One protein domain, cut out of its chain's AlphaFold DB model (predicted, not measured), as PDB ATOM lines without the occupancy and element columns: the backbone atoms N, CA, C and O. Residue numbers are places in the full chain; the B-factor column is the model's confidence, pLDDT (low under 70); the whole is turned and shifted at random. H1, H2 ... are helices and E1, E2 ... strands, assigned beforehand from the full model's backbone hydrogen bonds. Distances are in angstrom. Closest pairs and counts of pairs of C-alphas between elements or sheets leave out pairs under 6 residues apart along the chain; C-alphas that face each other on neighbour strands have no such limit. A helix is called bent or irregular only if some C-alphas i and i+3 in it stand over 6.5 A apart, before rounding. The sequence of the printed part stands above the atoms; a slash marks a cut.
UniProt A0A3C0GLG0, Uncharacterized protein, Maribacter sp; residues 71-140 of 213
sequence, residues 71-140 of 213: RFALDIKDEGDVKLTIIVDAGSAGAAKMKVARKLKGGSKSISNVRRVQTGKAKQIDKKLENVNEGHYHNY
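AT A GLANCE: This is residues 71 to 140 of the 213 residues of an uncharacterized protein of Maribacter sp (UniProt A0A3C0GLG0). A small twisted wall of three strands has the short helix H1 packed over one face, while the long helix H3 begins over the other face and leads away as an arm. Residues 127 to 140 of H3 stick out from the body. The 70 printed residues, mixed in class, have three named helices and three named strands, along the chain E1 E2 H1 H2 E3 H3; the sheet's order is E2 E1 E3, antiparallel. The whole is only just loose, close to compact, with a radius of gyration of the C-alphas of 13.7 A and spans of 41 by 29 by 18 A.

HOW THE PARTS SIT: E1, residues 71 to 77, is the inner strand; E2, residues 83 to 89, and E3, residues 111 to 117, are edge strands. E1 and E2 form a hairpin, with N 74 and O 86 within hydrogen-bond range at 2.8 A; for E1 and E3, N 73 and O 115 are 2.8 A apart. H1, residues 93 to 101, is on the sheet at a height of 8.0 A, slantwise at 50 degrees to E1 on the local plane; its closest C-alphas to E3 are Ala 93 and Val 114, 6.2 A. H3, residues 119 to 140, is on the opposite face, giving three layers, helices on both faces of a sheet; its closest C-alphas to E2 are Ala 122 and Ile 87, 7.4 A. H2, residues 107 to 110, touches H1, the closest C-alphas being Ala 101 and Gly 107, 4.5 A, and only grazes the sheet. E2, H1 H2 and E3 form a split strand-helix-strand unit, two same-way strands with E1 between them, its crossover right-handed. Every O i to N i+4 pair is within range in H1, 16 of 18 in H3; H2 is too short for one.

IN THESE COORDINATES: E1 begins at C-alpha 71 (119.637, 121.929, 126.020) and is 19.7 A long; E2 is 19.6 A and E3 16.2 A. H3, 31.9 A long, ends at C-alpha 140 (103.269, 104.613, 102.359); it is irregular, with C-alphas 133 and 136 7.8 A apart, and has a kink of 64 degrees near residue 134.

THE WHOLE: The C-alphas of Gly 94 and Tyr 140 are the two farthest apart, 42.5 A. The printed part has no cut, and its links are tight. Mean pLDDT of the printed part is 71.1; residues 77 to 84, 108 and 119 to 136 are under 70.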
ATOM      1  N   ARG A  71     120.111 123.304 126.184       73.94
ATOM      2  CA  ARG A  71     119.637 121.929 126.020       73.94
ATOM      3  C   ARG A  71     120.665 120.967 126.586       73.94
ATOM      4  O   ARG A  71     121.863 121.122 126.355       73.94
ATOM      5  N   PHE A  72     120.200 119.959 127.308       79.00
ATOM      6  CA  PHE A  72     121.045 118.905 127.856       79.00
ATOM      7  C   PHE A  72     120.586 117.551 127.334       79.00
ATOM      8  O   PHE A  72     119.393 117.272 127.340       79.00
ATOM      9  N   ALA A  73     121.531 116.720 126.909       77.88
ATOM     10  CA  ALA A  73     121.313 115.314 126.610       77.88
ATOM     11  C   ALA A  73     121.662 114.486 127.847       77.88
ATOM     12  O   ALA A  73     122.754 114.631 128.405       77.88
ATOM     13  N   LEU A  74     120.735 113.630 128.259       75.69
ATOM     14  CA  LEU A  74     120.871 112.741 129.400       75.69
ATOM     15  C   LEU A  74     120.861 111.304 128.912       75.69
ATOM     16  O   LEU A  74     119.893 110.886 128.285       75.69
ATOM     17  N   ASP A  75     121.922 110.568 129.217       76.69
ATOM     18  CA  ASP A  75     122.050 109.164 128.852       76.69
ATOM     19  C   ASP A  75     121.534 108.294 130.010       76.69
ATOM     20  O   ASP A  75     122.104 108.295 131.108       76.69
ATOM     21  N   ILE A  76     120.454 107.556 129.768       76.62
ATOM     22  CA  ILE A  76     119.814 106.647 130.723       76.62
ATOM     23  C   ILE A  76     120.287 105.228 130.424       76.62
ATOM     24  O   ILE A  76     120.290 104.819 129.263       76.62
ATOM     25  N   LYS A  77     120.694 104.502 131.467       68.06
ATOM     26  CA  LYS A  77     120.938 103.060 131.387       68.06
ATOM     27  C   LYS A  77     119.640 102.337 131.731       68.06
ATOM     28  O   LYS A  77     119.088 102.597 132.800       68.06
ATOM     29  N   ASP A  78     119.177 101.470 130.840       63.81
ATOM     30  CA  ASP A  78     118.133 100.493 131.156       63.81
ATOM     31  C   ASP A  78     118.764  99.131 131.496       63.81
ATOM     32  O   ASP A  78     119.909  98.878 131.119       63.81
ATOM     33  N   GLU A  79     118.035  98.263 132.203       59.59
ATOM     34  CA  GLU A  79     118.522  96.970 132.740       59.59
ATOM     35  C   GLU A  79     119.029  95.974 131.667       59.59
ATOM     36  O   GLU A  79     119.597  94.943 132.009       59.59
ATOM     37  N   GLY A  80     118.886  96.292 130.374       54.72
ATOM     38  CA  GLY A  80     119.377  95.507 129.234       54.72
ATOM     39  C   GLY A  80     120.378  96.238 128.329       54.72
ATOM     40  O   GLY A  80     120.310  96.075 127.116       54.72
ATOM     41  N   ASP A  81     121.247  97.096 128.879       55.44
ATOM     42  CA  ASP A  81     122.307  97.846 128.163       55.44
ATOM     43  C   ASP A  81     121.841  98.863 127.097       55.44
ATOM     44  O   ASP A  81     122.655  99.522 126.439       55.44
ATOM     45  N   VAL A  82     120.532  99.092 126.953       52.84
ATOM     46  CA  VAL A  82     120.013 100.123 126.045       52.84
ATOM     47  C   VAL A  82     120.301 101.515 126.614       52.84
ATOM     48  O   VAL A  82     119.782 101.917 127.657       52.84
ATOM     49  N   LYS A  83     121.128 102.278 125.891       65.88
ATOM     50  CA  LYS A  83     121.486 103.662 126.208       65.88
ATOM     51  C   LYS A  83     120.492 104.629 125.565       65.88
ATOM     52  O   LYS A  83     120.626 104.975 124.392       65.88
ATOM     53  N   LEU A  84     119.504 105.095 126.328       66.94
ATOM     54  CA  LEU A  84     118.531 106.074 125.835       66.94
ATOM     55  C   LEU A  84     119.033 107.502 126.092       66.94
ATOM     56  O   LEU A  84     119.263 107.875 127.241       66.94
ATOM     57  N   THR A  85     119.179 108.326 125.051       71.19
ATOM     58  CA  THR A  85     119.553 109.743 125.204       71.19
ATOM     59  C   THR A  85     118.312 110.638 125.131       71.19
ATOM     60  O   THR A  85     117.712 110.773 124.069       71.19
ATOM     61  N   ILE A  86     117.947 111.298 126.235       73.62
ATOM     62  CA  ILE A  86     116.834 112.265 126.285       73.62
ATOM     63  C   ILE A  86     117.381 113.689 126.245       73.62
ATOM     64  O   ILE A  86     118.238 114.041 127.054       73.62
ATOM     65  N   ILE A  87     116.853 114.527 125.353       77.94
ATOM     66  CA  ILE A  87     117.193 115.954 125.288       77.94
ATOM     67  C   ILE A  87     116.150 116.763 126.057       77.94
ATOM     68  O   ILE A  87     114.949 116.591 125.862       77.94
ATOM     69  N   VAL A  88     116.604 117.638 126.953       76.75
ATOM     70  CA  VAL A  88     115.732 118.470 127.787       76.75
ATOM     71  C   VAL A  88     116.249 119.899 127.855       76.75
ATOM     72  O   VAL A  88     117.429 120.131 128.114       76.75
ATOM     73  N   ASP A  89     115.335 120.855 127.713       77.94
ATOM     74  CA  ASP A  89     115.589 122.257 128.026       77.94
ATOM     75  C   ASP A  89     115.647 122.463 129.551       77.94
ATOM     76  O   ASP A  89     114.680 122.170 130.281       77.94
ATOM     77  N   ALA A  90     116.788 122.952 130.043       77.88
ATOM     78  CA  ALA A  90     117.009 123.240 131.457       77.88
ATOM     79  C   ALA A  90     118.012 124.386 131.657       77.88
ATOM     80  O   ALA A  90     118.871 124.640 130.827       77.88
ATOM     81  N   GLY A  91     117.939 125.070 132.803       75.56
ATOM     82  CA  GLY A  91     118.897 126.135 133.132       75.56
ATOM     83  C   GLY A  91     120.283 125.632 133.557       75.56
ATOM     84  O   GLY A  91     121.229 126.406 133.578       75.56
ATOM     85  N   SER A  92     120.415 124.354 133.924       79.06
ATOM     86  CA  SER A  92     121.680 123.741 134.346       79.06
ATOM     87  C   SER A  92     121.624 122.215 134.224       79.06
ATOM     88  O   SER A  92     120.537 121.628 134.190       79.06
ATOM     89  N   ALA A  93     122.789 121.556 134.220       78.69
ATOM     90  CA  ALA A  93     122.889 120.095 134.152       78.69
ATOM     91  C   ALA A  93     122.164 119.403 135.326       78.69
ATOM     92  O   ALA A  93     121.451 118.419 135.130       78.69
ATOM     93  N   GLY A  94     122.266 119.962 136.538       79.00
ATOM     94  CA  GLY A  94     121.552 119.458 137.715       79.00
ATOM     95  C   GLY A  94     120.031 119.567 137.574       79.00
ATOM     96  O   GLY A  94     119.309 118.611 137.859       79.00
ATOM     97  N   ALA A  95     119.533 120.692 137.049       80.56
ATOM     98  CA  ALA A  95     118.106 120.870 136.787       80.56
ATOM     99  C   ALA A  95     117.594 119.900 135.708       80.56
ATOM    100  O   ALA A  95     116.498 119.351 135.847       80.56
ATOM    101  N   ALA A  96     118.396 119.644 134.669       80.69
ATOM    102  CA  ALA A  96     118.080 118.663 133.636       80.69
ATOM    103  C   ALA A  96     117.986 117.248 134.228       80.69
ATOM    104  O   ALA A  96     116.986 116.554 134.025       80.69
ATOM    105  N   LYS A  97     118.976 116.864 135.051       82.00
ATOM    106  CA  LYS A  97     119.014 115.570 135.749       82.00
ATOM    107  C   LYS A  97     117.778 115.373 136.616       82.00
ATOM    108  O   LYS A  97     117.136 114.334 136.529       82.00
ATOM    109  N   MET A  98     117.393 116.380 137.398       81.06
ATOM    110  CA  MET A  98     116.205 116.305 138.252       81.06
ATOM    111  C   MET A  98     114.895 116.228 137.460       81.06
ATOM    112  O   MET A  98     113.991 115.488 137.846       81.06
ATOM    113  N   LYS A  99     114.772 116.976 136.355       80.81
ATOM    114  CA  LYS A  99     113.561 116.995 135.517       80.81
ATOM    115  C   LYS A  99     113.295 115.631 134.876       80.81
ATOM    116  O   LYS A  99     112.140 115.216 134.816       80.81
ATOM    117  N   VAL A 100     114.349 114.930 134.454       80.31
ATOM    118  CA  VAL A 100     114.262 113.557 133.933       80.31
ATOM    119  C   VAL A 100     114.100 112.538 135.062       80.31
ATOM    120  O   VAL A 100     113.209 111.698 134.991       80.31
ATOM    121  N   ALA A 101     114.868 112.658 136.149       81.44
ATOM    122  CA  ALA A 101     114.802 111.741 137.289       81.44
ATOM    123  C   ALA A 101     113.411 111.672 137.933       81.44
ATOM    124  O   ALA A 101     112.999 110.602 138.355       81.44
ATOM    125  N   ARG A 102     112.657 112.783 137.974       80.44
ATOM    126  CA  ARG A 102     111.264 112.790 138.467       80.44
ATOM    127  C   ARG A 102     110.312 111.929 137.637       80.44
ATOM    128  O   ARG A 102     109.265 111.544 138.142       80.44
ATOM    129  N   LYS A 103     110.631 111.696 136.364       78.81
ATOM    130  CA  LYS A 103     109.797 110.924 135.435       78.81
ATOM    131  C   LYS A 103     110.223 109.456 135.344       78.81
ATOM    132  O   LYS A 103     109.435 108.638 134.882       78.81
ATOM    133  N   LEU A 104     111.444 109.125 135.762       79.12
ATOM    134  CA  LEU A 104     111.985 107.768 135.722       79.12
ATOM    135  C   LEU A 104     111.724 107.034 137.038       79.12
ATOM    136  O   LEU A 104     111.997 107.567 138.111       79.12
ATOM    137  N   LYS A 105     111.279 105.773 136.956       72.06
ATOM    138  CA  LYS A 105     111.081 104.911 138.138       72.06
ATOM    139  C   LYS A 105     112.385 104.670 138.917       72.06
ATOM    140  O   LYS A 105     112.359 104.666 140.140       72.06
ATOM    141  N   GLY A 106     113.525 104.561 138.226       71.50
ATOM    142  CA  GLY A 106     114.861 104.408 138.828       71.50
ATOM    143  C   GLY A 106     115.498 105.704 139.360       71.50
ATOM    144  O   GLY A 106     116.662 105.706 139.772       71.50
ATOM    145  N   GLY A 107     114.775 106.831 139.326       76.38
ATOM    146  CA  GLY A 107     115.242 108.117 139.842       76.38
ATOM    147  C   GLY A 107     116.554 108.603 139.210       76.38
ATOM    148  O   GLY A 107     116.874 108.309 138.059       76.38
ATOM    149  N   SER A 108     117.346 109.364 139.968       67.88
ATOM    150  CA  SER A 108     118.596 109.980 139.490       67.88
ATOM    151  C   SER A 108     119.742 108.992 139.244       67.88
ATOM    152  O   SER A 108     120.694 109.362 138.555       67.88
ATOM    153  N   LYS A 109     119.656 107.771 139.793       73.62
ATOM    154  CA  LYS A 109     120.670 106.710 139.668       73.62
ATOM    155  C   LYS A 109     120.678 106.062 138.280       73.62
ATOM    156  O   LYS A 109     121.727 105.632 137.821       73.62
ATOM    157  N   SER A 110     119.535 106.067 137.597       74.19
ATOM    158  CA  SER A 110     119.397 105.572 136.217       74.19
ATOM    159  C   SER A 110     120.074 106.469 135.167       74.19
ATOM    160  O   SER A 110     120.316 106.051 134.035       74.19
ATOM    161  N   ILE A 111     120.412 107.709 135.536       76.50
ATOM    162  CA  ILE A 111     121.031 108.687 134.639       76.50
ATOM    163  C   ILE A 111     122.549 108.601 134.782       76.50
ATOM    164  O   ILE A 111     123.118 109.033 135.787       76.50
ATOM    165  N   SER A 112     123.193 108.095 133.735       77.19
ATOM    166  CA  SER A 112     124.636 107.861 133.693       77.19
ATOM    167  C   SER A 112     125.444 109.097 133.305       77.19
ATOM    168  O   SER A 112     126.504 109.333 133.876       77.19
ATOM    169  N   ASN A 113     124.950 109.913 132.369       77.00
ATOM    170  CA  ASN A 113     125.667 111.094 131.892       77.00
ATOM    171  C   ASN A 113     124.711 112.247 131.572       77.00
ATOM    172  O   ASN A 113     123.594 112.017 131.111       77.00
ATOM    173  N   VAL A 114     125.157 113.484 131.802       79.44
ATOM    174  CA  VAL A 114     124.435 114.717 131.464       79.44
ATOM    175  C   VAL A 114     125.398 115.660 130.753       79.44
ATOM    176  O   VAL A 114     126.324 116.184 131.365       79.44
ATOM    177  N   ARG A 115     125.162 115.906 129.464       84.38
ATOM    178  CA  ARG A 115     126.008 116.765 128.622       84.38
ATOM    179  C   ARG A 115     125.210 117.911 128.023       84.38
ATOM    180  O   ARG A 115     124.058 117.727 127.636       84.38
ATOM    181  N   ARG A 116     125.818 119.094 127.920       79.56
ATOM    182  CA  ARG A 116     125.216 120.232 127.213       79.56
ATOM    183  C   ARG A 116     125.271 119.971 125.709       79.56
ATOM    184  O   ARG A 116     126.299 119.543 125.192       79.56
ATOM    185  N   VAL A 117     124.169 120.217 125.013       78.06
ATOM    186  CA  VAL A 117     124.061 120.059 123.561       78.06
ATOM    187  C   VAL A 117     123.922 121.440 122.939       78.06
ATOM    188  O   VAL A 117     123.103 122.245 123.379       78.06
ATOM    189  N   GLN A 118     124.727 121.714 121.912       74.06
ATOM    190  CA  GLN A 118     124.579 122.924 121.109       74.06
ATOM    191  C   GLN A 118     123.216 122.936 120.407       74.06
ATOM    192  O   GLN A 118     122.720 121.905 119.945       74.06
ATOM    193  N   THR A 119     122.623 124.120 120.296       66.75
ATOM    194  CA  THR A 119     121.273 124.329 119.757       66.75
ATOM    195  C   THR A 119     121.096 123.755 118.346       66.75
ATOM    196  O   THR A 119     120.070 123.136 118.077       66.75
ATOM    197  N   GLY A 120     122.108 123.856 117.474       66.94
ATOM    198  CA  GLY A 120     122.079 123.270 116.124       66.94
ATOM    199  C   GLY A 120     121.962 121.741 116.117       66.94
ATOM    200  O   GLY A 120     121.101 121.183 115.437       66.94
ATOM    201  N   LYS A 121     122.756 121.053 116.949       63.69
ATOM    202  CA  LYS A 121     122.721 119.586 117.073       63.69
ATOM    203  C   LYS A 121     121.415 119.099 117.703       63.69
ATOM    204  O   LYS A 121     120.904 118.052 117.323       63.69
ATOM    205  N   ALA A 122     120.843 119.874 118.625       60.56
ATOM    206  CA  ALA A 122     119.548 119.555 119.214       60.56
ATOM    207  C   ALA A 122     118.387 119.694 118.211       60.56
ATOM    208  O   ALA A 122     117.534 118.814 118.173       60.56
ATOM    209  N   LYS A 123     118.379 120.733 117.360       63.47
ATOM    210  CA  LYS A 123     117.371 120.895 116.290       63.47
ATOM    211  C   LYS A 123     117.392 119.736 115.288       63.47
ATOM    212  O   LYS A 123     116.342 119.280 114.849       63.47
ATOM    213  N   GLN A 124     118.581 119.237 114.944       61.62
ATOM    214  CA  GLN A 124     118.723 118.093 114.038       61.62
ATOM    215  C   GLN A 124     118.142 116.802 114.637       61.62
ATOM    216  O   GLN A 124     117.582 115.981 113.913       61.62
ATOM    217  N   ILE A 125     118.254 116.628 115.957       61.12
ATOM    218  CA  ILE A 125     117.720 115.461 116.666       61.12
ATOM    219  C   ILE A 125     116.197 115.563 116.822       61.12
ATOM    220  O   ILE A 125     115.525 114.566 116.580       61.12
ATOM    221  N   ASP A 126     115.655 116.749 117.124       59.97
ATOM    222  CA  ASP A 126     114.200 116.983 117.152       59.97
ATOM    223  C   ASP A 126     113.565 116.649 115.794       59.97
ATOM    224  O   ASP A 126     112.646 115.835 115.731       59.97
ATOM    225  N   LYS A 127     114.136 117.152 114.689       60.72
ATOM    226  CA  LYS A 127     113.660 116.850 113.325       60.72
ATOM    227  C   LYS A 127     113.713 115.350 113.002       60.72
ATOM    228  O   LYS A 127     112.852 114.821 112.305       60.72
ATOM    229  N   LYS A 128     114.724 114.638 113.516       59.31
ATOM    230  CA  LYS A 128     114.826 113.180 113.373       59.31
ATOM    231  C   LYS A 128     113.759 112.448 114.195       59.31
ATOM    232  O   LYS A 128     113.255 111.441 113.719       59.31
ATOM    233  N   LEU A 129     113.418 112.926 115.395       59.44
ATOM    234  CA  LEU A 129     112.354 112.343 116.223       59.44
ATOM    235  C   LEU A 129     110.957 112.563 115.626       59.44
ATOM    236  O   LEU A 129     110.149 111.638 115.662       59.44
ATOM    237  N   GLU A 130     110.683 113.740 115.057       56.31
ATOM    238  CA  GLU A 130     109.408 114.026 114.376       56.31
ATOM    239  C   GLU A 130     109.179 113.058 113.202       56.31
ATOM    240  O   GLU A 130     108.149 112.384 113.140       56.31
ATOM    241  N   ASN A 131     110.210 112.837 112.377       53.19
ATOM    242  CA  ASN A 131     110.172 111.877 111.269       53.19
ATOM    243  C   ASN A 131     109.933 110.416 111.705       53.19
ATOM    244  O   ASN A 131     109.443 109.609 110.915       53.19
ATOM    245  N   VAL A 132     110.284 110.038 112.940       56.47
ATOM    246  CA  VAL A 132     110.096 108.663 113.446       56.47
ATOM    247  C   VAL A 132     108.630 108.385 113.793       56.47
ATOM    248  O   VAL A 132     108.168 107.265 113.596       56.47
ATOM    249  N   ASN A 133     107.876 109.389 114.251       55.12
ATOM    250  CA  ASN A 133     106.446 109.231 114.545       55.12
ATOM    251  C   ASN A 133     105.574 109.323 113.273       55.12
ATOM    252  O   ASN A 133     104.497 108.736 113.198       55.12
ATOM    253  N   GLU A 134     106.070 110.010 112.244       54.19
ATOM    254  CA  GLU A 134     105.426 110.160 110.932       54.19
ATOM    255  C   GLU A 134     105.776 109.032 109.933       54.19
ATOM    256  O   GLU A 134     105.115 108.853 108.908       54.19
ATOM    257  N   GLY A 135     106.788 108.212 110.234       60.03
ATOM    258  CA  GLY A 135     107.475 107.369 109.251       60.03
ATOM    259  C   GLY A 135     106.598 106.389 108.464       60.03
ATOM    260  O   GLY A 135     106.776 106.248 107.258       60.03
ATOM    261  N   HIS A 136     105.615 105.726 109.079       66.06
ATOM    262  CA  HIS A 136     104.870 104.674 108.370       66.06
ATOM    263  C   HIS A 136     103.884 105.210 107.325       66.06
ATOM    264  O   HIS A 136     103.802 104.659 106.228       66.06
ATOM    265  N   TYR A 137     103.164 106.292 107.633       74.69
ATOM    266  CA  TYR A 137     102.246 106.890 106.664       74.69
ATOM    267  C   TYR A 137     103.002 107.647 105.576       74.69
ATOM    268  O   TYR A 137     102.635 107.555 104.409       74.69
ATOM    269  N   HIS A 138     104.074 108.356 105.933       76.00
ATOM    270  CA  HIS A 138     104.859 109.111 104.961       76.00
ATOM    271  C   HIS A 138     105.580 108.180 103.986       76.00
ATOM    272  O   HIS A 138     105.548 108.440 102.789       76.00
ATOM    273  N   ASN A 139     106.107 107.044 104.450       78.31
ATOM    274  CA  ASN A 139     106.655 106.018 103.560       78.31
ATOM    275  C   ASN A 139     105.572 105.436 102.638       78.31
ATOM    276  O   ASN A 139     105.775 105.358 101.432       78.31
ATOM    277  N   TYR A 140     104.392 105.099 103.172       80.62
ATOM    278  CA  TYR A 140     103.269 104.613 102.359       80.62
ATOM    279  C   TYR A 140     102.771 105.659 101.351       80.62
ATOM    280  O   TYR A 140     102.414 105.317 100.227       80.62
TER     281      TYR A 140